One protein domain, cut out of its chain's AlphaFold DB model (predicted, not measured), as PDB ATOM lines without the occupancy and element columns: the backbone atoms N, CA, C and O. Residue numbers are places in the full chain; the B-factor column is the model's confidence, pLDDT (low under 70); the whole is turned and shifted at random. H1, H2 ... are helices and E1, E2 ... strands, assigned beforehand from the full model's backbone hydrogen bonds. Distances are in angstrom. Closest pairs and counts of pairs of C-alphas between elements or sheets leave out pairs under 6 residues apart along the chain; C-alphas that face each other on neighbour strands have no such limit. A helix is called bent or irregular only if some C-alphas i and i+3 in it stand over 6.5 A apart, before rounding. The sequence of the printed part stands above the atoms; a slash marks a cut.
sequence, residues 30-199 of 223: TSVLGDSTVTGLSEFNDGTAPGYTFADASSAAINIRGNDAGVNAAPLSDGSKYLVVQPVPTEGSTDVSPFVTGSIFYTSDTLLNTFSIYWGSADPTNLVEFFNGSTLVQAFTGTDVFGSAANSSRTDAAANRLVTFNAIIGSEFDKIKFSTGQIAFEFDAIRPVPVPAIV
ATOM      1  N   THR A  30      32.373  -0.534 166.834       94.31
ATOM      2  CA  THR A  30      32.174  -0.241 168.260       94.31
ATOM      3  C   THR A  30      33.524  -0.087 168.948       94.31
ATOM      4  O   THR A  30      34.471  -0.782 168.590       94.31
ATOM      5  N   SER A  31      33.628   0.803 169.933       93.31
ATOM      6  CA  SER A  31      34.800   0.927 170.803       93.31
ATOM      7  C   SER A  31      34.503   0.316 172.175       93.31
ATOM      8  O   SER A  31      33.403   0.450 172.714       93.31
ATOM      9  N   VAL A  32      35.481  -0.387 172.743       93.44
ATOM     10  CA  VAL A  32      35.396  -0.996 174.076       93.44
ATOM     11  C   VAL A  32      36.623  -0.587 174.883       93.44
ATOM     12  O   VAL A  32      37.751  -0.763 174.426       93.44
ATOM     13  N   LEU A  33      36.396  -0.065 176.091       92.81
ATOM     14  CA  LEU A  33      37.457   0.299 177.029       92.81
ATOM     15  C   LEU A  33      37.891  -0.921 177.861       92.81
ATOM     16  O   LEU A  33      37.108  -1.461 178.641       92.81
ATOM     17  N   GLY A  34      39.149  -1.327 177.709       87.19
ATOM     18  CA  GLY A  34      39.850  -2.356 178.484       87.19
ATOM     19  C   GLY A  34      40.637  -1.778 179.664       87.19
ATOM     20  O   GLY A  34      40.303  -0.710 180.156       87.19
ATOM     21  N   ASP A  35      41.658  -2.471 180.166       82.44
ATOM     22  CA  ASP A  35      42.413  -2.058 181.365       82.44
ATOM     23  C   ASP A  35      43.164  -0.716 181.177       82.44
ATOM     24  O   ASP A  35      43.535  -0.339 180.064       82.44
ATOM     25  N   SER A  36      43.377   0.011 182.274       74.62
ATOM     26  CA  SER A  36      44.290   1.159 182.371       74.62
ATOM     27  C   SER A  36      45.736   0.751 182.654       74.62
ATOM     28  O   SER A  36      46.608   1.606 182.705       74.62
ATOM     29  N   THR A  37      45.997  -0.534 182.879       68.62
ATOM     30  CA  THR A  37      47.329  -1.095 183.093       68.62
ATOM     31  C   THR A  37      47.638  -2.085 181.983       68.62
ATOM     32  O   THR A  37      47.273  -3.257 182.026       68.62
ATOM     33  N   VAL A  38      48.309  -1.597 180.946       66.25
ATOM     34  CA  VAL A  38      48.858  -2.451 179.898       66.25
ATOM     35  C   VAL A  38      50.367  -2.343 179.988       66.25
ATOM     36  O   VAL A  38      50.919  -1.251 179.999       66.25
ATOM     37  N   THR A  39      51.037  -3.486 180.123       57.56
ATOM     38  CA  THR A  39      52.499  -3.537 180.169       57.56
ATOM     39  C   THR A  39      53.005  -4.328 178.977       57.56
ATOM     40  O   THR A  39      52.466  -5.387 178.656       57.56
ATOM     41  N   GLY A  40      54.044  -3.813 178.321       54.25
ATOM     42  CA  GLY A  40      54.778  -4.567 177.307       54.25
ATOM     43  C   GLY A  40      54.019  -4.789 176.002       54.25
ATOM     44  O   GLY A  40      54.182  -5.848 175.393       54.25
ATOM     45  N   LEU A  41      53.232  -3.808 175.548       65.88
ATOM     46  CA  LEU A  41      52.858  -3.785 174.138       65.88
ATOM     47  C   LEU A  41      54.147  -3.695 173.314       65.88
ATOM     48  O   LEU A  41      55.095  -2.984 173.651       65.88
ATOM     49  N   SER A  42      54.269  -4.604 172.348       64.88
ATOM     50  CA  SER A  42      55.564  -4.916 171.743       64.88
ATOM     51  C   SER A  42      55.816  -4.187 170.437       64.88
ATOM     52  O   SER A  42      56.929  -4.285 169.924       64.88
ATOM     53  N   GLU A  43      54.809  -3.514 169.881       72.88
ATOM     54  CA  GLU A  43      54.832  -3.189 168.456       72.88
ATOM     55  C   GLU A  43      55.898  -2.171 168.090       72.88
ATOM     56  O   GLU A  43      56.502  -2.286 167.028       72.88
ATOM     57  N   PHE A  44      56.207  -1.249 169.000       79.25
ATOM     58  CA  PHE A  44      57.198  -0.206 168.748       79.25
ATOM     59  C   PHE A  44      58.521  -0.440 169.481       79.25
ATOM     60  O   PHE A  44      59.456   0.352 169.347       79.25
ATOM     61  N   ASN A  45      58.657  -1.531 170.247       78.81
ATOM     62  CA  ASN A  45      59.814  -1.750 171.125       78.81
ATOM     63  C   ASN A  45      61.136  -1.925 170.367       78.81
ATOM     64  O   ASN A  45      62.191  -1.487 170.849       78.81
ATOM     65  N   ASP A  46      61.099  -2.471 169.154       76.69
ATOM     66  CA  ASP A  46      62.272  -2.555 168.279       76.69
ATOM     67  C   ASP A  46      62.645  -1.203 167.631       76.69
ATOM     68  O   ASP A  46      63.726  -1.059 167.066       76.69
ATOM     69  N   GLY A  47      61.825  -0.164 167.823       71.75
ATOM     70  CA  GLY A  47      62.010   1.165 167.241       71.75
ATOM     71  C   GLY A  47      61.478   1.298 165.818       71.75
ATOM     72  O   GLY A  47      61.717   2.333 165.195       71.75
ATOM     73  N   THR A  48      60.757   0.301 165.310       76.31
ATOM     74  CA  THR A  48      60.039   0.357 164.036       76.31
ATOM     75  C   THR A  48      58.539   0.547 164.272       76.31
ATOM     76  O   THR A  48      58.064   0.434 165.395       76.31
ATOM     77  N   ALA A  49      57.795   0.916 163.229       79.12
ATOM     78  CA  ALA A  49      56.333   0.981 163.258       79.12
ATOM     79  C   ALA A  49      55.778   0.346 161.968       79.12
ATOM     80  O   ALA A  49      55.390   1.055 161.035       79.12
ATOM     81  N   PRO A  50      55.820  -0.994 161.842       79.06
ATOM     82  CA  PRO A  50      55.430  -1.677 160.614       79.06
ATOM     83  C   PRO A  50      53.968  -1.400 160.251       79.06
ATOM     84  O   PRO A  50      53.085  -1.433 161.102       79.06
ATOM     85  N   GLY A  51      53.707  -1.130 158.972       82.38
ATOM     86  CA  GLY A  51      52.368  -0.786 158.487       82.38
ATOM     87  C   GLY A  51      51.951   0.663 158.749       82.38
ATOM     88  O   GLY A  51      50.913   1.074 158.234       82.38
ATOM     89  N   TYR A  52      52.747   1.454 159.479       86.00
ATOM     90  CA  TYR A  52      52.478   2.874 159.679       86.00
ATOM     91  C   TYR A  52      53.183   3.751 158.642       86.00
ATOM     92  O   TYR A  52      54.357   3.554 158.327       86.00
ATOM     93  N   THR A  53      52.472   4.750 158.128       84.81
ATOM     94  CA  THR A  53      53.003   5.761 157.208       84.81
ATOM     95  C   THR A  53      52.511   7.153 157.577       84.81
ATOM     96  O   THR A  53      51.425   7.339 158.124       84.81
ATOM     97  N   PHE A  54      53.322   8.157 157.268       75.38
ATOM     98  CA  PHE A  54      52.972   9.553 157.493       75.38
ATOM     99  C   PHE A  54      52.051  10.082 156.401       75.38
ATOM    100  O   PHE A  54      52.256   9.787 155.222       75.38
ATOM    101  N   ALA A  55      51.055  10.880 156.788       74.50
ATOM    102  CA  ALA A  55      50.206  11.572 155.823       74.50
ATOM    103  C   ALA A  55      50.939  12.737 155.136       74.50
ATOM    104  O   ALA A  55      50.682  13.027 153.970       74.50
ATOM    105  N   ASP A  56      51.868  13.378 155.846       67.12
ATOM    106  CA  ASP A  56      52.751  14.422 155.338       67.12
ATOM    107  C   ASP A  56      54.156  14.279 155.950       67.12
ATOM    108  O   ASP A  56      54.338  13.687 157.011       67.12
ATOM    109  N   ALA A  57      55.184  14.798 155.271       55.28
ATOM    110  CA  ALA A  57      56.575  14.722 155.744       55.28
ATOM    111  C   ALA A  57      56.837  15.539 157.027       55.28
ATOM    112  O   ALA A  57      57.942  15.500 157.569       55.28
ATOM    113  N   SER A  58      55.834  16.291 157.482       51.12
ATOM    114  CA  SER A  58      55.913  17.247 158.581       51.12
ATOM    115  C   SER A  58      55.257  16.722 159.866       51.12
ATOM    116  O   SER A  58      55.536  17.242 160.945       51.12
ATOM    117  N   SER A  59      54.416  15.688 159.774       53.78
ATOM    118  CA  SER A  59      53.857  14.939 160.897       53.78
ATOM    119  C   SER A  59      54.974  14.114 161.521       53.78
ATOM    120  O   SER A  59      55.427  13.119 160.959       53.78
ATOM    121  N   ALA A  60      55.443  14.529 162.693       50.72
ATOM    122  CA  ALA A  60      56.450  13.789 163.433       50.72
ATOM    123  C   ALA A  60      55.772  12.664 164.230       50.72
ATOM    124  O   ALA A  60      55.153  12.928 165.258       50.72
ATOM    125  N   ALA A  61      55.902  11.414 163.779       52.56
ATOM    126  CA  ALA A  61      55.868  10.276 164.693       52.56
ATOM    127  C   ALA A  61      57.298   9.868 164.940       52.56
ATOM    128  O   ALA A  61      58.013   9.349 164.084       52.56
ATOM    129  N   ILE A  62      57.723  10.170 166.146       55.81
ATOM    130  CA  ILE A  62      58.941   9.628 166.679       55.81
ATOM    131  C   ILE A  62      58.471   8.396 167.461       55.81
ATOM    132  O   ILE A  62      57.496   8.462 168.210       55.81
ATOM    133  N   ASN A  63      59.129   7.255 167.265       58.22
ATOM    134  CA  ASN A  63      59.059   6.162 168.231       58.22
ATOM    135  C   ASN A  63      59.770   6.662 169.494       58.22
ATOM    136  O   ASN A  63      60.984   6.487 169.640       58.22
ATOM    137  N   ILE A  64      59.046   7.401 170.341       62.38
ATOM    138  CA  ILE A  64      59.610   8.082 171.510       62.38
ATOM    139  C   ILE A  64      59.591   7.127 172.692       62.38
ATOM    140  O   ILE A  64      58.684   6.316 172.874       62.38
ATOM    141  N   ARG A  65      60.615   7.259 173.528       64.06
ATOM    142  CA  ARG A  65      60.598   6.785 174.903       64.06
ATOM    143  C   ARG A  65      60.628   7.997 175.827       64.06
ATOM    144  O   ARG A  65      61.508   8.840 175.675       64.06
ATOM    145  N   GLY A  66      59.749   8.026 176.827       67.44
ATOM    146  CA  GLY A  66      59.737   9.057 177.869       67.44
ATOM    147  C   GLY A  66      58.748  10.194 177.615       67.44
ATOM    148  O   GLY A  66      57.931  10.126 176.711       67.44
ATOM    149  N   ASN A  67      58.804  11.221 178.460       75.38
ATOM    150  CA  ASN A  67      57.907  12.374 178.417       75.38
ATOM    151  C   ASN A  67      58.723  13.625 178.097       75.38
ATOM    152  O   ASN A  67      59.707  13.870 178.794       75.38
ATOM    153  N   ASP A  68      58.272  14.434 177.140       75.88
ATOM    154  CA  ASP A  68      58.798  15.780 176.914       75.88
ATOM    155  C   ASP A  68      57.695  16.814 177.140       75.88
ATOM    156  O   ASP A  68      56.612  16.783 176.544       75.88
ATOM    157  N   ALA A  69      57.971  17.742 178.054       76.50
ATOM    158  CA  ALA A  69      57.010  18.753 178.460       76.50
ATOM    159  C   ALA A  69      56.597  19.617 177.259       76.50
ATOM    160  O   ALA A  69      57.428  20.256 176.623       76.50
ATOM    161  N   GLY A  70      55.293  19.644 176.977       73.06
ATOM    162  CA  GLY A  70      54.736  20.399 175.852       73.06
ATOM    163  C   GLY A  70      54.915  19.737 174.485       73.06
ATOM    164  O   GLY A  70      54.653  20.399 173.488       73.06
ATOM    165  N   VAL A  71      55.340  18.466 174.434       76.38
ATOM    166  CA  VAL A  71      55.637  17.745 173.183       76.38
ATOM    167  C   VAL A  71      54.996  16.351 173.150       76.38
ATOM    168  O   VAL A  71      54.329  16.003 172.179       76.38
ATOM    169  N   ASN A  72      55.160  15.544 174.199       82.12
ATOM    170  CA  ASN A  72      54.579  14.199 174.282       82.12
ATOM    171  C   ASN A  72      54.576  13.680 175.719       82.12
ATOM    172  O   ASN A  72      55.413  14.062 176.542       82.12
ATOM    173  N   ALA A  73      53.693  12.730 175.998       84.75
ATOM    174  CA  ALA A  73      53.804  11.889 177.178       84.75
ATOM    175  C   ALA A  73      53.500  10.427 176.897       84.75
ATOM    176  O   ALA A  73      52.652  10.099 176.075       84.75
ATOM    177  N   ALA A  74      54.219   9.557 177.594       85.44
ATOM    178  CA  ALA A  74      53.948   8.138 177.564       85.44
ATOM    179  C   ALA A  74      52.543   7.888 178.130       85.44
ATOM    180  O   ALA A  74      52.175   8.513 179.136       85.44
ATOM    181  N   PRO A  75      51.774   6.968 177.526       87.38
ATOM    182  CA  PRO A  75      50.566   6.451 178.144       87.38
ATOM    183  C   PRO A  75      50.815   6.014 179.599       87.38
ATOM    184  O   PRO A  75      51.909   5.568 179.957       87.38
ATOM    185  N   LEU A  76      49.813   6.176 180.469       88.75
ATOM    186  CA  LEU A  76      49.981   5.952 181.909       88.75
ATOM    187  C   LEU A  76      50.574   4.566 182.220       88.75
ATOM    188  O   LEU A  76      50.040   3.536 181.836       88.75
ATOM    189  N   SER A  77      51.642   4.544 183.019       83.38
ATOM    190  CA  SER A  77      52.350   3.314 183.420       83.38
ATOM    191  C   SER A  77      52.977   2.521 182.268       83.38
ATOM    192  O   SER A  77      53.420   1.391 182.490       83.38
ATOM    193  N   ASP A  78      53.077   3.109 181.077       80.31
ATOM    194  CA  ASP A  78      53.771   2.505 179.954       80.31
ATOM    195  C   ASP A  78      55.251   2.913 179.929       80.31
ATOM    196  O   ASP A  78      55.615   4.088 179.858       80.31
ATOM    197  N   GLY A  79      56.126   1.915 180.048       78.94
ATOM    198  CA  GLY A  79      57.579   2.081 179.984       78.94
ATOM    199  C   GLY A  79      58.186   1.697 178.633       78.94
ATOM    200  O   GLY A  79      59.418   1.747 178.500       78.94
ATOM    201  N   SER A  80      57.353   1.256 177.684       81.56
ATOM    202  CA  SER A  80      57.731   0.837 176.336       81.56
ATOM    203  C   SER A  80      58.092   2.045 175.451       81.56
ATOM    204  O   SER A  80      58.178   3.196 175.901       81.56
ATOM    205  N   LYS A  81      58.368   1.777 174.173       84.56
ATOM    206  CA  LYS A  81      58.289   2.807 173.133       84.56
ATOM    207  C   LYS A  81      56.854   2.874 172.625       84.56
ATOM    208  O   LYS A  81      56.228   1.839 172.446       84.56
ATOM    209  N   TYR A  82      56.403   4.073 172.294       84.75
ATOM    210  CA  TYR A  82      55.042   4.320 171.836       84.75
ATOM    211  C   TYR A  82      55.043   5.273 170.634       84.75
ATOM    212  O   TYR A  82      56.047   5.943 170.353       84.75
ATOM    213  N   LEU A  83      53.926   5.319 169.909       86.31
ATOM    214  CA  LEU A  83      53.724   6.257 168.811       86.31
ATOM    215  C   LEU A  83      53.142   7.571 169.318       86.31
ATOM    216  O   LEU A  83      52.285   7.612 170.201       86.31
ATOM    217  N   VAL A  84      53.583   8.651 168.685       85.06
ATOM    218  CA  VAL A  84      53.078  10.002 168.914       85.06
ATOM    219  C   VAL A  84      52.649  10.581 167.582       85.06
ATOM    220  O   VAL A  84      53.423  10.576 166.632       85.06
ATOM    221  N   VAL A  85      51.436  11.111 167.507       85.00
ATOM    222  CA  VAL A  85      51.013  11.973 166.403       85.00
ATOM    223  C   VAL A  85      51.061  13.401 166.905       85.00
ATOM    224  O   VAL A  85      50.316  13.768 167.814       85.00
ATOM    225  N   GLN A  86      51.949  14.205 166.330       77.88
ATOM    226  CA  GLN A  86      52.057  15.619 166.664       77.88
ATOM    227  C   GLN A  86      51.492  16.474 165.540       77.88
ATOM    228  O   GLN A  86      51.735  16.169 164.369       77.88
ATOM    229  N   PRO A  87      50.774  17.559 165.870       71.12
ATOM    230  CA  PRO A  87      50.476  18.563 164.878       71.12
ATOM    231  C   PRO A  87      51.750  19.252 164.384       71.12
ATOM    232  O   PRO A  87      52.741  19.378 165.103       71.12
ATOM    233  N   VAL A  88      51.686  19.767 163.164       62.38
ATOM    234  CA  VAL A  88      52.788  20.498 162.536       62.38
ATOM    235  C   VAL A  88      52.691  21.976 162.929       62.38
ATOM    236  O   VAL A  88      51.596  22.542 162.834       62.38
ATOM    237  N   PRO A  89      53.779  22.654 163.342       56.72
ATOM    238  CA  PRO A  89      53.780  24.112 163.416       56.72
ATOM    239  C   PRO A  89      53.435  24.688 162.038       56.72
ATOM    240  O   PRO A  89      53.991  24.251 161.031       56.72
ATOM    241  N   THR A  90      52.529  25.665 161.961       58.59
ATOM    242  CA  THR A  90      52.318  26.391 160.695       58.59
ATOM    243  C   THR A  90      53.657  26.970 160.214       58.59
ATOM    244  O   THR A  90      54.424  27.471 161.040       58.59
ATOM    245  N   GLU A  91      53.955  26.882 158.906       51.75
ATOM    246  CA  GLU A  91      55.228  27.366 158.344       51.75
ATOM    247  C   GLU A  91      55.596  28.757 158.886       51.75
ATOM    248  O   GLU A  91      54.802  29.697 158.825       51.75
ATOM    249  N   GLY A  92      56.813  28.879 159.426       48.84
ATOM    250  CA  GLY A  92      57.328  30.123 160.003       48.84
ATOM    251  C   GLY A  92      57.051  30.333 161.496       48.84
ATOM    252  O   GLY A  92      57.497  31.345 162.031       48.84
ATOM    253  N   SER A  93      56.378  29.404 162.185       47.06
ATOM    254  CA  SER A  93      56.220  29.451 163.644       47.06
ATOM    255  C   SER A  93      57.209  28.518 164.348       47.06
ATOM    256  O   SER A  93      57.137  27.299 164.208       47.06
ATOM    257  N   THR A  94      58.142  29.093 165.113       45.78
ATOM    258  CA  THR A  94      59.038  28.351 166.021       45.78
ATOM    259  C   THR A  94      58.430  28.134 167.403       45.78
ATOM    260  O   THR A  94      59.010  27.414 168.205       45.78
ATOM    261  N   ASP A  95      57.272  28.737 167.679       46.41
ATOM    262  CA  ASP A  95      56.650  28.767 168.996       46.41
ATOM    263  C   ASP A  95      55.122  28.773 168.850       46.41
ATOM    264  O   ASP A  95      54.538  29.745 168.386       46.41
ATOM    265  N   VAL A  96      54.491  27.674 169.280       51.03
ATOM    266  CA  VAL A  96      53.080  27.549 169.703       51.03
ATOM    267  C   VAL A  96      52.012  28.177 168.791       51.03
ATOM    268  O   VAL A  96      51.777  29.372 168.852       51.03
ATOM    269  N   SER A  97      51.233  27.328 168.101       48.09
ATOM    270  CA  SER A  97      49.913  27.634 167.507       48.09
ATOM    271  C   SER A  97      49.839  28.826 166.509       48.09
ATOM    272  O   SER A  97      50.149  29.963 166.847       48.09
ATOM    273  N   PRO A  98      49.297  28.647 165.289       54.09
ATOM    274  CA  PRO A  98      48.386  27.576 164.917       54.09
ATOM    275  C   PRO A  98      49.111  26.307 164.482       54.09
ATOM    276  O   PRO A  98      50.111  26.324 163.763       54.09
ATOM    277  N   PHE A  99      48.584  25.199 164.972       61.72
ATOM    278  CA  PHE A  99      48.977  23.848 164.626       61.72
ATOM    279  C   PHE A  99      48.155  23.391 163.418       61.72
ATOM    280  O   PHE A  99      46.943  23.607 163.379       61.72
ATOM    281  N   VAL A 100      48.797  22.771 162.431       66.25
ATOM    282  CA  VAL A 100      48.105  22.018 161.377       66.25
ATOM    283  C   VAL A 100      47.886  20.599 161.893       66.25
ATOM    284  O   VAL A 100      48.764  20.053 162.562       66.25
ATOM    285  N   THR A 101      46.724  20.008 161.606       75.75
ATOM    286  CA  THR A 101      46.393  18.638 162.018       75.75
ATOM    287  C   THR A 101      47.499  17.668 161.617       75.75
ATOM    288  O   THR A 101      47.743  17.473 160.429       75.75
ATOM    289  N   GLY A 102      48.129  17.032 162.602       79.31
ATOM    290  CA  GLY A 102      49.081  15.951 162.368       79.31
ATOM    291  C   GLY A 102      48.336  14.654 162.108       79.31
ATOM    292  O   GLY A 102      47.292  14.419 162.729       79.31
ATOM    293  N   SER A 103      48.836  13.806 161.206       87.00
ATOM    294  CA  SER A 103      48.224  12.493 160.999       87.00
ATOM    295  C   SER A 103      49.162  11.399 160.504       87.00
ATOM    296  O   SER A 103      50.103  11.628 159.742       87.00
ATOM    297  N   ILE A 104      48.852  10.176 160.924       88.12
ATOM    298  CA  ILE A 104      49.501   8.947 160.472       88.12
ATOM    299  C   ILE A 104      48.446   7.941 160.037       88.12
ATOM    300  O   ILE A 104      47.329   7.916 160.559       88.12
ATOM    301  N   PHE A 105      48.818   7.091 159.095       90.56
ATOM    302  CA  PHE A 105      48.026   5.955 158.669       90.56
ATOM    303  C   PHE A 105      48.638   4.672 159.197       90.56
ATOM    304  O   PHE A 105      49.852   4.527 159.190       90.56
ATOM    305  N   TYR A 106      47.795   3.728 159.580       90.94
ATOM    306  CA  TYR A 106      48.111   2.312 159.602       90.94
ATOM    307  C   TYR A 106      47.441   1.657 158.390       90.94
ATOM    308  O   TYR A 106      46.265   1.919 158.137       90.94
ATOM    309  N   THR A 107      48.163   0.821 157.645       91.94
ATOM    310  CA  THR A 107      47.637   0.060 156.500       91.94
ATOM    311  C   THR A 107      47.929  -1.425 156.675       91.94
ATOM    312  O   THR A 107      49.046  -1.816 157.010       91.94
ATOM    313  N   SER A 108      46.917  -2.245 156.414       91.00
ATOM    314  CA  SER A 108      46.978  -3.702 156.404       91.00
ATOM    315  C   SER A 108      46.703  -4.223 154.994       91.00
ATOM    316  O   SER A 108      45.830  -3.714 154.297       91.00
ATOM    317  N   ASP A 109      47.408  -5.281 154.589       90.44
ATOM    318  CA  ASP A 109      47.187  -5.950 153.296       90.44
ATOM    319  C   ASP A 109      45.876  -6.758 153.258       90.44
ATOM    320  O   ASP A 109      45.425  -7.206 152.202       90.44
ATOM    321  N   THR A 110      45.264  -6.978 154.423       90.62
ATOM    322  CA  THR A 110      44.002  -7.705 154.580       90.62
ATOM    323  C   THR A 110      43.011  -6.910 155.413       90.62
ATOM    324  O   THR A 110      43.411  -6.187 156.327       90.62
ATOM    325  N   LEU A 111      41.718  -7.128 155.169       91.50
ATOM    326  CA  LEU A 111      40.661  -6.593 156.023       91.50
ATOM    327  C   LEU A 111      40.808  -7.089 157.469       91.50
ATOM    328  O   LEU A 111      41.097  -8.260 157.725       91.50
ATOM    329  N   LEU A 112      40.572  -6.174 158.399       91.19
ATOM    330  CA  LEU A 112      40.602  -6.354 159.838       91.19
ATOM    331  C   LEU A 112      39.194  -6.174 160.402       91.19
ATOM    332  O   LEU A 112      38.416  -5.336 159.944       91.19
ATOM    333  N   ASN A 113      38.888  -6.951 161.435       91.88
ATOM    334  CA  ASN A 113      37.674  -6.804 162.233       91.88
ATOM    335  C   ASN A 113      37.946  -6.170 163.602       91.88
ATOM    336  O   ASN A 113      37.028  -5.629 164.213       91.88
ATOM    337  N   THR A 114      39.191  -6.223 164.076       91.12
ATOM    338  CA  THR A 114      39.577  -5.717 165.388       91.12
ATOM    339  C   THR A 114      40.919  -5.002 165.324       91.12
ATOM    340  O   THR A 114      41.869  -5.478 164.702       91.12
ATOM    341  N   PHE A 115      41.010  -3.872 166.019       91.56
ATOM    342  CA  PHE A 115      42.252  -3.134 166.230       91.56
ATOM    343  C   PHE A 115      42.293  -2.614 167.662       91.56
ATOM    344  O   PHE A 115      41.270  -2.155 168.171       91.56
ATOM    345  N   SER A 116      43.439  -2.715 168.336       91.31
ATOM    346  CA  SER A 116      43.566  -2.269 169.727       91.31
ATOM    347  C   SER A 116      44.784  -1.391 169.949       91.31
ATOM    348  O   SER A 116      45.881  -1.717 169.500       91.31
ATOM    349  N   ILE A 117      44.576  -0.317 170.707       91.12
ATOM    350  CA  ILE A 117      45.624   0.599 171.153       91.12
ATOM    351  C   ILE A 117      45.509   0.842 172.645       91.12
ATOM    352  O   ILE A 117      44.406   0.956 173.172       91.12
ATOM    353  N   TYR A 118      46.636   0.945 173.330       91.75
ATOM    354  CA  TYR A 118      46.686   1.591 174.626       91.75
ATOM    355  C   TYR A 118      46.802   3.096 174.394       91.75
ATOM    356  O   TYR A 118      47.871   3.616 174.086       91.75
ATOM    357  N   TRP A 119      45.658   3.772 174.452       93.44
ATOM    358  CA  TRP A 119      45.540   5.197 174.172       93.44
ATOM    359  C   TRP A 119      45.844   5.978 175.450       93.44
ATOM    360  O   TRP A 119      45.147   5.817 176.457       93.44
ATOM    361  N   GLY A 120      46.900   6.791 175.407       91.50
ATOM    362  CA  GLY A 120      47.343   7.638 176.507       91.50
ATOM    363  C   GLY A 120      46.806   9.062 176.410       91.50
ATOM    364  O   GLY A 120      46.635   9.586 175.315       91.50
ATOM    365  N   SER A 121      46.555   9.682 177.566       92.12
ATOM    366  CA  SER A 121      46.135  11.086 177.684       92.12
ATOM    367  C   SER A 121      45.065  11.495 176.674       92.12
ATOM    368  O   SER A 121      45.184  12.529 176.021       92.12
ATOM    369  N   ALA A 122      44.016  10.680 176.559       94.00
ATOM    370  CA  ALA A 122      42.977  10.880 175.565       94.00
ATOM    371  C   ALA A 122      42.396  12.297 175.633       94.00
ATOM    372  O   ALA A 122      42.025  12.794 176.700       94.00
ATOM    373  N   ASP A 123      42.298  12.926 174.470       92.31
ATOM    374  CA  ASP A 123      41.872  14.310 174.305       92.31
ATOM    375  C   ASP A 123      40.677  14.411 173.331       92.31
ATOM    376  O   ASP A 123      40.596  13.620 172.385       92.31
ATOM    377  N   PRO A 124      39.749  15.380 173.494       92.69
ATOM    378  CA  PRO A 124      38.558  15.496 172.646       92.69
ATOM    379  C   PRO A 124      38.825  15.640 171.143       92.69
ATOM    380  O   PRO A 124      37.953  15.320 170.338       92.69
ATOM    381  N   THR A 125      39.995  16.147 170.760       89.44
ATOM    382  CA  THR A 125      40.385  16.429 169.371       89.44
ATOM    383  C   THR A 125      41.197  15.314 168.723       89.44
ATOM    384  O   THR A 125      41.416  15.348 167.512       89.44
ATOM    385  N   ASN A 126      41.654  14.335 169.503       93.31
ATOM    386  CA  ASN A 126      42.217  13.118 168.946       93.31
ATOM    387  C   ASN A 126      41.123  12.398 168.140       93.31
ATOM    388  O   ASN A 126      39.986  12.265 168.601       93.31
ATOM    389  N   LEU A 127      41.468  11.929 166.945       94.69
ATOM    390  CA  LEU A 127      40.533  11.341 165.994       94.69
ATOM    391  C   LEU A 127      41.113  10.056 165.404       94.69
ATOM    392  O   LEU A 127      42.240  10.052 164.900       94.69
ATOM    393  N   VAL A 128      40.316   8.988 165.439       96.31
ATOM    394  CA  VAL A 128      40.595   7.691 164.816       96.31
ATOM    395  C   VAL A 128      39.564   7.439 163.721       96.31
ATOM    396  O   VAL A 128      38.370   7.342 164.000       96.31
ATOM    397  N   GLU A 129      40.014   7.326 162.477       96.31
ATOM    398  CA  GLU A 129      39.164   7.111 161.303       96.31
ATOM    399  C   GLU A 129      39.478   5.749 160.673       96.31
ATOM    400  O   GLU A 129      40.634   5.452 160.379       96.31
ATOM    401  N   PHE A 130      38.458   4.928 160.434       96.44
ATOM    402  CA  PHE A 130      38.571   3.587 159.858       96.44
ATOM    403  C   PHE A 130      38.099   3.587 158.409       96.44
ATOM    404  O   PHE A 130      37.020   4.100 158.112       96.44
ATOM    405  N   PHE A 131      38.868   2.974 157.514       96.06
ATOM    406  CA  PHE A 131      38.597   2.935 156.081       96.06
ATOM    407  C   PHE A 131      38.659   1.512 155.524       96.06
ATOM    408  O   PHE A 131      39.446   0.687 155.981       96.06
ATOM    409  N   ASN A 132      37.871   1.275 154.478       94.75
ATOM    410  CA  ASN A 132      38.018   0.151 153.559       94.75
ATOM    411  C   ASN A 132      38.436   0.729 152.198       94.75
ATOM    412  O   ASN A 132      37.655   1.426 151.536       94.75
ATOM    413  N   GLY A 133      39.708   0.572 151.839       93.69
ATOM    414  CA  GLY A 133      40.330   1.281 150.729       93.69
ATOM    415  C   GLY A 133      40.302   2.800 150.933       93.69
ATOM    416  O   GLY A 133      41.036   3.359 151.752       93.69
ATOM    417  N   SER A 134      39.486   3.508 150.148       93.31
ATOM    418  CA  SER A 134      39.287   4.965 150.252       93.31
ATOM    419  C   SER A 134      37.978   5.363 150.938       93.31
ATOM    420  O   SER A 134      37.756   6.549 151.180       93.31
ATOM    421  N   THR A 135      37.114   4.402 151.264       94.06
ATOM    422  CA  THR A 135      35.804   4.662 151.862       94.06
ATOM    423  C   THR A 135      35.924   4.741 153.376       94.06
ATOM    424  O   THR A 135      36.358   3.778 154.003       94.06
ATOM    425  N   LEU A 136      35.521   5.871 153.963       95.44
ATOM    426  CA  LEU A 136      35.382   6.007 155.414       95.44
ATOM    427  C   LEU A 136      34.246   5.100 155.900       95.44
ATOM    428  O   LEU A 136      33.111   5.225 155.442       95.44
ATOM    429  N   VAL A 137      34.564   4.210 156.832       95.38
ATOM    430  CA  VAL A 137      33.619   3.294 157.476       95.38
ATOM    431  C   VAL A 137      33.050   3.925 158.743       95.38
ATOM    432  O   VAL A 137      31.836   3.968 158.917       95.38
ATOM    433  N   GLN A 138      33.919   4.415 159.631       96.00
ATOM    434  CA  GLN A 138      33.538   5.015 160.911       96.00
ATOM    435  C   GLN A 138      34.666   5.915 161.424       96.00
ATOM    436  O   GLN A 138      35.837   5.652 161.158       96.00
ATOM    437  N   ALA A 139      34.319   6.938 162.200       96.31
ATOM    438  CA  ALA A 139      35.281   7.749 162.936       96.31
ATOM    439  C   ALA A 139      34.904   7.836 164.421       96.31
ATOM    440  O   ALA A 139      33.721   7.739 164.763       96.31
ATOM    441  N   PHE A 140      35.917   8.015 165.269       96.94
ATOM    442  CA  PHE A 140      35.794   8.213 166.709       96.94
ATOM    443  C   PHE A 140      36.710   9.338 167.173       96.94
ATOM    444  O   PHE A 140      37.925   9.281 166.978       96.94
ATOM    445  N   THR A 141      36.134  10.332 167.828       96.31
ATOM    446  CA  THR A 141      36.880  11.304 168.623       96.31
ATOM    447  C   THR A 141      37.257  10.713 169.981       96.31
ATOM    448  O   THR A 141      36.654   9.734 170.435       96.31
ATOM    449  N   GLY A 142      38.200  11.338 170.690       94.81
ATOM    450  CA  GLY A 142      38.453  10.999 172.092       94.81
ATOM    451  C   GLY A 142      37.182  11.094 172.943       94.81
ATOM    452  O   GLY A 142      36.933  10.225 173.773       94.81
ATOM    453  N   THR A 143      36.310  12.073 172.675       95.75
ATOM    454  CA  THR A 143      35.017  12.204 173.371       95.75
ATOM    455  C   THR A 143      34.068  11.041 173.071       95.75
ATOM    456  O   THR A 143      33.382  10.579 173.978       95.75
ATOM    457  N   ASP A 144      34.040  10.526 171.838       96.19
ATOM    458  CA  ASP A 144      33.183   9.382 171.486       96.19
ATOM    459  C   ASP A 144      33.585   8.111 172.247       96.19
ATOM    460  O   ASP A 144      32.738   7.277 172.562       96.19
ATOM    461  N   VAL A 145      34.878   7.959 172.549       96.25
ATOM    462  CA  VAL A 145      35.432   6.769 173.212       96.25
ATOM    463  C   VAL A 145      35.440   6.907 174.737       96.25
ATOM    464  O   VAL A 145      35.101   5.959 175.444       96.25
ATOM    465  N   PHE A 146      35.823   8.075 175.254       95.88
ATOM    466  CA  PHE A 146      36.084   8.307 176.679       95.88
ATOM    467  C   PHE A 146      35.041   9.205 177.360       95.88
ATOM    468  O   PHE A 146      35.054   9.355 178.585       95.88
ATOM    469  N   GLY A 147      34.130   9.823 176.607       95.56
ATOM    470  CA  GLY A 147      33.188  10.805 177.139       95.56
ATOM    471  C   GLY A 147      33.917  11.958 177.832       95.56
ATOM    472  O   GLY A 147      34.877  12.515 177.305       95.56
ATOM    473  N   SER A 148      33.497  12.293 179.055       94.62
ATOM    474  CA  SER A 148      34.128  13.349 179.859       94.62
ATOM    475  C   SER A 148      35.539  13.011 180.353       94.62
ATOM    476  O   SER A 148      36.204  13.887 180.902       94.62
ATOM    477  N   ALA A 149      35.986  11.758 180.216       95.50
ATOM    478  CA  ALA A 149      37.345  11.359 180.573       95.50
ATOM    479  C   ALA A 149      38.375  11.701 179.482       95.50
ATOM    480  O   ALA A 149      39.568  11.593 179.743       95.50
ATOM    481  N   ALA A 150      37.949  12.158 178.299       94.62
ATOM    482  CA  ALA A 150      38.839  12.772 177.315       94.62
ATOM    483  C   ALA A 150      39.291  14.159 177.816       94.62
ATOM    484  O   ALA A 150      38.721  15.183 177.448       94.62
ATOM    485  N   ASN A 151      40.252  14.184 178.738       92.31
ATOM    486  CA  ASN A 151      40.687  15.376 179.471       92.31
ATOM    487  C   ASN A 151      42.199  15.642 179.363       92.31
ATOM    488  O   ASN A 151      42.732  16.462 180.114       92.31
ATOM    489  N   SER A 152      42.884  14.920 178.472       91.00
ATOM    490  CA  SER A 152      44.314  15.073 178.176       91.00
ATOM    491  C   SER A 152      45.231  14.800 179.383       91.00
ATOM    492  O   SER A 152      46.401  15.188 179.406       91.00
ATOM    493  N   SER A 153      44.717  14.137 180.426       91.38
ATOM    494  CA  SER A 153      45.463  13.867 181.653       91.38
ATOM    495  C   SER A 153      46.421  12.686 181.501       91.38
ATOM    496  O   SER A 153      46.067  11.598 181.049       91.38
ATOM    497  N   ARG A 154      47.658  12.881 181.962       88.69
ATOM    498  CA  ARG A 154      48.727  11.861 181.971       88.69
ATOM    499  C   ARG A 154      48.665  10.926 183.167       88.69
ATOM    500  O   ARG A 154      49.329   9.901 183.189       88.69
ATOM    501  N   THR A 155      47.902  11.307 184.183       89.94
ATOM    502  CA  THR A 155      47.840  10.599 185.468       89.94
ATOM    503  C   THR A 155      46.456  10.040 185.763       89.94
ATOM    504  O   THR A 155      46.301   9.277 186.710       89.94
ATOM    505  N   ASP A 156      45.442  10.429 184.989       92.75
ATOM    506  CA  ASP A 156      44.087   9.911 185.134       92.75
ATOM    507  C   ASP A 156      43.950   8.582 184.393       92.75
ATOM    508  O   ASP A 156      43.978   8.532 183.164       92.75
ATOM    509  N   ALA A 157      43.755   7.498 185.137       92.81
ATOM    510  CA  ALA A 157      43.519   6.182 184.560       92.81
ATOM    511  C   ALA A 157      42.297   6.158 183.627       92.81
ATOM    512  O   ALA A 157      42.269   5.368 182.691       92.81
ATOM    513  N   ALA A 158      41.296   7.023 183.824       94.38
ATOM    514  CA  ALA A 158      40.136   7.083 182.941       94.38
ATOM    515  C   ALA A 158      40.484   7.608 181.538       94.38
ATOM    516  O   ALA A 158      39.855   7.168 180.583       94.38
ATOM    517  N   ALA A 159      41.502   8.465 181.413       94.06
ATOM    518  CA  ALA A 159      42.003   9.010 180.147       94.06
ATOM    519  C   ALA A 159      43.110   8.150 179.502       94.06
ATOM    520  O   ALA A 159      43.641   8.512 178.456       94.06
ATOM    521  N   ASN A 160      43.497   7.041 180.145       93.50
ATOM    522  CA  ASN A 160      44.599   6.178 179.721       93.50
ATOM    523  C   ASN A 160      44.139   4.720 179.739       93.50
ATOM    524  O   ASN A 160      44.147   4.070 180.787       93.50
ATOM    525  N   ARG A 161      43.662   4.213 178.601       92.94
ATOM    526  CA  ARG A 161      42.982   2.912 178.534       92.94
ATOM    527  C   ARG A 161      43.367   2.143 177.288       92.94
ATOM    528  O   ARG A 161      43.585   2.714 176.223       92.94
ATOM    529  N   LEU A 162      43.334   0.819 177.408       92.00
ATOM    530  CA  LEU A 162      43.228  -0.040 176.243       92.00
ATOM    531  C   LEU A 162      41.891   0.248 175.560       92.00
ATOM    532  O   LEU A 162      40.844   0.195 176.200       92.00
ATOM    533  N   VAL A 163      41.921   0.536 174.271       93.88
ATOM    534  CA  VAL A 163      40.741   0.728 173.440       93.88
ATOM    535  C   VAL A 163      40.771  -0.328 172.359       93.88
ATOM    536  O   VAL A 163      41.717  -0.391 171.576       93.88
ATOM    537  N   THR A 164      39.725  -1.141 172.307       93.00
ATOM    538  CA  THR A 164      39.524  -2.133 171.255       93.00
ATOM    539  C   THR A 164      38.375  -1.688 170.366       93.00
ATOM    540  O   THR A 164      37.243  -1.540 170.827       93.00
ATOM    541  N   PHE A 165      38.662  -1.508 169.083       94.12
ATOM    542  CA  PHE A 165      37.676  -1.216 168.053       94.12
ATOM    543  C   PHE A 165      37.263  -2.512 167.369       94.12
ATOM    544  O   PHE A 165      38.130  -3.241 166.893       94.12
ATOM    545  N   ASN A 166      35.963  -2.799 167.323       92.81
ATOM    546  CA  ASN A 166      35.400  -4.017 166.745       92.81
ATOM    547  C   ASN A 166      34.398  -3.669 165.645       92.81
ATOM    548  O   ASN A 166      33.362  -3.059 165.920       92.81
ATOM    549  N   ALA A 167      34.706  -4.080 164.420       92.69
ATOM    550  CA  ALA A 167      33.809  -4.014 163.282       92.69
ATOM    551  C   ALA A 167      32.730  -5.100 163.375       92.69
ATOM    552  O   ALA A 167      33.002  -6.246 163.746       92.69
ATOM    553  N   ILE A 168      31.504  -4.751 162.996       90.56
ATOM    554  CA  ILE A 168      30.457  -5.728 162.694       90.56
ATOM    555  C   ILE A 168      30.635  -6.254 161.262       90.56
ATOM    556  O   ILE A 168      31.351  -5.666 160.449       90.56
ATOM    557  N   ILE A 169      29.953  -7.350 160.932       85.94
ATOM    558  CA  ILE A 169      29.997  -7.940 159.585       85.94
ATOM    559  C   ILE A 169      29.634  -6.882 158.531       85.94
ATOM    560  O   ILE A 169      28.559  -6.283 158.604       85.94
ATOM    561  N   GLY A 170      30.512  -6.690 157.543       87.00
ATOM    562  CA  GLY A 170      30.338  -5.720 156.455       87.00
ATOM    563  C   GLY A 170      30.895  -4.321 156.737       87.00
ATOM    564  O   GLY A 170      30.680  -3.414 155.934       87.00
ATOM    565  N   SER A 171      31.588  -4.131 157.860       92.75
ATOM    566  CA  SER A 171      32.266  -2.878 158.232       92.75
ATOM    567  C   SER A 171      33.755  -3.081 158.529       92.75
ATOM    568  O   SER A 171      34.386  -2.295 159.236       92.75
ATOM    569  N   GLU A 172      34.319  -4.166 158.006       93.19
ATOM    570  CA  GLU A 172      35.743  -4.450 158.095       93.19
ATOM    571  C   GLU A 172      36.561  -3.348 157.401       93.19
ATOM    572  O   GLU A 172      36.121  -2.733 156.421       93.19
ATOM    573  N   PHE A 173      37.770  -3.116 157.904       94.56
ATOM    574  CA  PHE A 173      38.645  -2.017 157.495       94.56
ATOM    575  C   PHE A 173      40.056  -2.524 157.189       94.56
ATOM    576  O   PHE A 173      40.512  -3.503 157.767       94.56
ATOM    577  N   ASP A 174      40.770  -1.859 156.291       95.19
ATOM    578  CA  ASP A 174      42.171  -2.152 155.950       95.19
ATOM    579  C   ASP A 174      43.109  -0.983 156.266       95.19
ATOM    580  O   ASP A 174      44.329  -1.149 156.286       95.19
ATOM    581  N   LYS A 175      42.554   0.196 156.560       95.19
ATOM    582  CA  LYS A 175      43.325   1.399 156.836       95.19
ATOM    583  C   LYS A 175      42.729   2.177 157.995       95.19
ATOM    584  O   LYS A 175      41.518   2.367 158.074       95.19
ATOM    585  N   ILE A 176      43.591   2.660 158.879       95.00
ATOM    586  CA  ILE A 176      43.217   3.501 160.015       95.00
ATOM    587  C   ILE A 176      44.017   4.788 159.930       95.00
ATOM    588  O   ILE A 176      45.218   4.741 159.686       95.00
ATOM    589  N   LYS A 177      43.377   5.932 160.136       93.75
ATOM    590  CA  LYS A 177      44.054   7.215 160.286       93.75
ATOM    591  C   LYS A 177      43.931   7.684 161.725       93.75
ATOM    592  O   LYS A 177      42.828   7.768 162.256       93.75
ATOM    593  N   PHE A 178      45.062   8.027 162.318       92.69
ATOM    594  CA  PHE A 178      45.144   8.689 163.613       92.69
ATOM    595  C   PHE A 178      45.502  10.143 163.364       92.69
ATOM    596  O   PHE A 178      46.428  10.427 162.601       92.69
ATOM    597  N   SER A 179      44.771  11.071 163.971       90.19
ATOM    598  CA  SER A 179      45.053  12.494 163.814       90.19
ATOM    599  C   SER A 179      44.732  13.305 165.056       90.19
ATOM    600  O   SER A 179      43.925  12.893 165.886       90.19
ATOM    601  N   THR A 180      45.370  14.463 165.180       88.12
ATOM    602  CA  THR A 180      45.124  15.401 166.276       88.12
ATOM    603  C   THR A 180      45.339  16.839 165.826       88.12
ATOM    604  O   THR A 180      46.215  17.122 165.006       88.12
ATOM    605  N   GLY A 181      44.534  17.752 166.371       80.06
ATOM    606  CA  GLY A 181      44.715  19.197 166.210       80.06
ATOM    607  C   GLY A 181      45.600  19.828 167.289       80.06
ATOM    608  O   GLY A 181      45.907  21.014 167.206       80.06
ATOM    609  N   GLN A 182      46.001  19.057 168.302       79.88
ATOM    610  CA  GLN A 182      46.810  19.537 169.419       79.88
ATOM    611  C   GLN A 182      47.861  18.520 169.854       79.88
ATOM    612  O   GLN A 182      47.808  17.347 169.487       79.88
ATOM    613  N   ILE A 183      48.835  18.996 170.623       79.56
ATOM    614  CA  ILE A 183      49.931  18.182 171.141       79.56
ATOM    615  C   ILE A 183      49.421  17.345 172.328       79.56
ATOM    616  O   ILE A 183      49.032  17.917 173.344       79.56
ATOM    617  N   ALA A 184      49.439  16.017 172.269       82.31
ATOM    618  CA  ALA A 184      49.634  15.152 171.103       82.31
ATOM    619  C   ALA A 184      48.546  14.061 171.102       82.31
ATOM    620  O   ALA A 184      47.598  14.117 171.884       82.31
ATOM    621  N   PHE A 185      48.625  13.114 170.169       90.12
ATOM    622  CA  PHE A 185      47.908  11.845 170.285       90.12
ATOM    623  C   PHE A 185      48.943  10.747 170.494       90.12
ATOM    624  O   PHE A 185      49.659  10.373 169.563       90.12
ATOM    625  N   GLU A 186      49.020  10.246 171.722       89.38
ATOM    626  CA  GLU A 186      49.952   9.204 172.131       89.38
ATOM    627  C   GLU A 186      49.263   7.847 172.292       89.38
ATOM    628  O   GLU A 186      48.238   7.714 172.969       89.38
ATOM    629  N   PHE A 187      49.836   6.809 171.687       89.75
ATOM    630  CA  PHE A 187      49.347   5.451 171.875       89.75
ATOM    631  C   PHE A 187      50.430   4.393 171.669       89.75
ATOM    632  O   PHE A 187      51.330   4.542 170.843       89.75
ATOM    633  N   ASP A 188      50.293   3.284 172.388       86.88
ATOM    634  CA  ASP A 188      50.964   2.023 172.068       86.88
ATOM    635  C   ASP A 188      49.939   1.060 171.430       86.88
ATOM    636  O   ASP A 188      48.730   1.240 171.583       86.88
ATOM    637  N   ALA A 189      50.371   0.074 170.650       76.00
ATOM    638  CA  ALA A 189      49.491  -0.775 169.850       76.00
ATOM    639  C   ALA A 189      49.714  -2.266 170.113       76.00
ATOM    640  O   ALA A 189      50.831  -2.745 170.310       76.00
ATOM    641  N   ILE A 190      48.621  -3.030 170.062       72.75
ATOM    642  CA  ILE A 190      48.680  -4.491 169.947       72.75
ATOM    643  C   ILE A 190      48.616  -4.830 168.461       72.75
ATOM    644  O   ILE A 190      47.767  -4.288 167.752       72.75
ATOM    645  N   ARG A 191      49.466  -5.761 167.996       63.72
ATOM    646  CA  ARG A 191      49.414  -6.259 166.613       63.72
ATOM    647  C   ARG A 191      47.983  -6.578 166.199       63.72
ATOM    648  O   ARG A 191      47.339  -7.400 166.857       63.72
ATOM    649  N   PRO A 192      47.499  -5.997 165.093       65.38
ATOM    650  CA  PRO A 192      46.204  -6.365 164.551       65.38
ATOM    651  C   PRO A 192      46.227  -7.838 164.171       65.38
ATOM    652  O   PRO A 192      47.193  -8.317 163.574       65.38
ATOM    653  N   VAL A 193      45.183  -8.568 164.548       58.50
ATOM    654  CA  VAL A 193      45.056  -9.985 164.210       58.50
ATOM    655  C   VAL A 193      44.314 -10.070 162.876       58.50
ATOM    656  O   VAL A 193      43.157  -9.648 162.817       58.50
ATOM    657  N   PRO A 194      44.936 -10.592 161.803       59.00
ATOM    658  CA  PRO A 194      44.250 -10.770 160.531       59.00
ATOM    659  C   PRO A 194      43.043 -11.694 160.687       59.00
ATOM    660  O   PRO A 194      43.101 -12.691 161.416       59.00
ATOM    661  N   VAL A 195      41.955 -11.397 159.972       56.44
ATOM    662  CA  VAL A 195      40.794 -12.294 159.924       56.44
ATOM    663  C   VAL A 195      41.264 -13.647 159.377       56.44
ATOM    664  O   VAL A 195      41.931 -13.678 158.337       56.44
ATOM    665  N   PRO A 196      40.932 -14.784 160.023       50.91
ATOM    666  CA  PRO A 196      41.185 -16.086 159.430       50.91
ATOM    667  C   PRO A 196      40.510 -16.116 158.065       50.91
ATOM    668  O   PRO A 196      39.287 -15.988 157.982       50.91
ATOM    669  N   ALA A 197      41.290 -16.257 156.993       52.59
ATOM    670  CA  ALA A 197      40.732 -16.417 155.663       52.59
ATOM    671  C   ALA A 197      39.746 -17.590 155.722       52.59
ATOM    672  O   ALA A 197      40.154 -18.740 155.914       52.59
ATOM    673  N   ILE A 198      38.443 -17.314 155.611       48.53
ATOM    674  CA  ILE A 198      37.455 -18.372 155.440       48.53
ATOM    675  C   ILE A 198      37.769 -18.957 154.073       48.53
ATOM    676  O   ILE A 198      37.377 -18.413 153.043       48.53
ATOM    677  N   VAL A 199      38.544 -20.040 154.058       45.06
ATOM    678  CA  VAL A 199      38.839 -20.776 152.837       45.06
ATOM    679  C   VAL A 199      37.477 -21.163 152.250       45.06
ATOM    680  O   VAL A 199      36.730 -21.894 152.911       45.06
TER     681      VAL A 199
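What this domain is: This is residues 30 to 199 of the 223 residues of an uncharacterized protein of Oscillatoriales cyanobacterium CG2_30_44_21 (UniProt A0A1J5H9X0). Two five-stranded sheets, strongly twisted, lie face to face as a sandwich, with the short helix H1 packed on edge strand E1 of one sheet and only grazing the other. The strands are wound as a jelly roll, a long hairpin laid over both sheets in nested antiparallel pairs: E3 with E10, E4 with E9, E5 with E8, E6 with E7. The loop of residues 86 to 101 reaches out at one end of the sandwich and the tail after E10 at the other. The printed part has 170 residues, with 70 in named elements, mostly strand, in the order E1 to E7, H1, E8 to E10. It is compact, with a radius of gyration of the C-alphas of 15.3 A, yet elongated, spanning 54 by 34 by 33 A.

How they stand to each other: One sheet runs E1, residues 30 to 33, E8, 161 to 167, E5, 114 to 120, E10, 185 to 190, and E3, 83 to 85, all antiparallel. N 32 and O 164 are 2.8 A apart, N 163 and O 117 2.7 A, N 118 and O 188 2.7 A, N 85 and O 185 2.8 A, each within hydrogen-bond range. The other sheet runs E2, residues 52 to 54, E4, 102 to 112, E9, 173 to 180, E6, 127 to 132, and E7, 135 to 141, all antiparallel. Here N 53 and O 105 are 2.8 A apart, N 106 and O 176 2.8 A, N 129 and O 177 2.9 A, N 128 and O 140 2.9 A, each within range. E6 and E7 form a hairpin. The facing parts of the sheets are 9.9 A apart centre to centre, with strands at 19 degrees. H1, residues 142 to 149, is on the first sheet at a height over the sheet of 9.7 A. It lies over E8 and runs along the strands, at 23 degrees to E8 on the local plane. The closest C-alphas of E1 and H1, Ser 31 and Val 145, are 6.4 A apart. H1 is irregular, with C-alphas 145 and 148 9.4 A apart; 2 of its 4 O i to N i+4 pairs are within range.

Where its parts are: E1 begins at C-alpha 30, (32.174, -0.241, 168.260). E4, 24.0 A long, begins at C-alpha 102, (49.081, 15.951, 162.368), and bends by 99 degrees at residue 109. E9 is 20.6 A long, E8 19.1 A and E5 19.0 A. E10 ends at C-alpha 190, (48.680, -4.491, 169.947).

The domain as a whole: The farthest C-alphas, Asp 95 and Val 199, are 55.1 A apart. The printed part has no cut. The links E1 to E2, E2 to E3, E3 to E4 and H1 to E8 are long. The mean pLDDT of the printed part is 81.1, under 70 at residues 37 to 42, 56 to 66, 88 to 100 and 191 to 199.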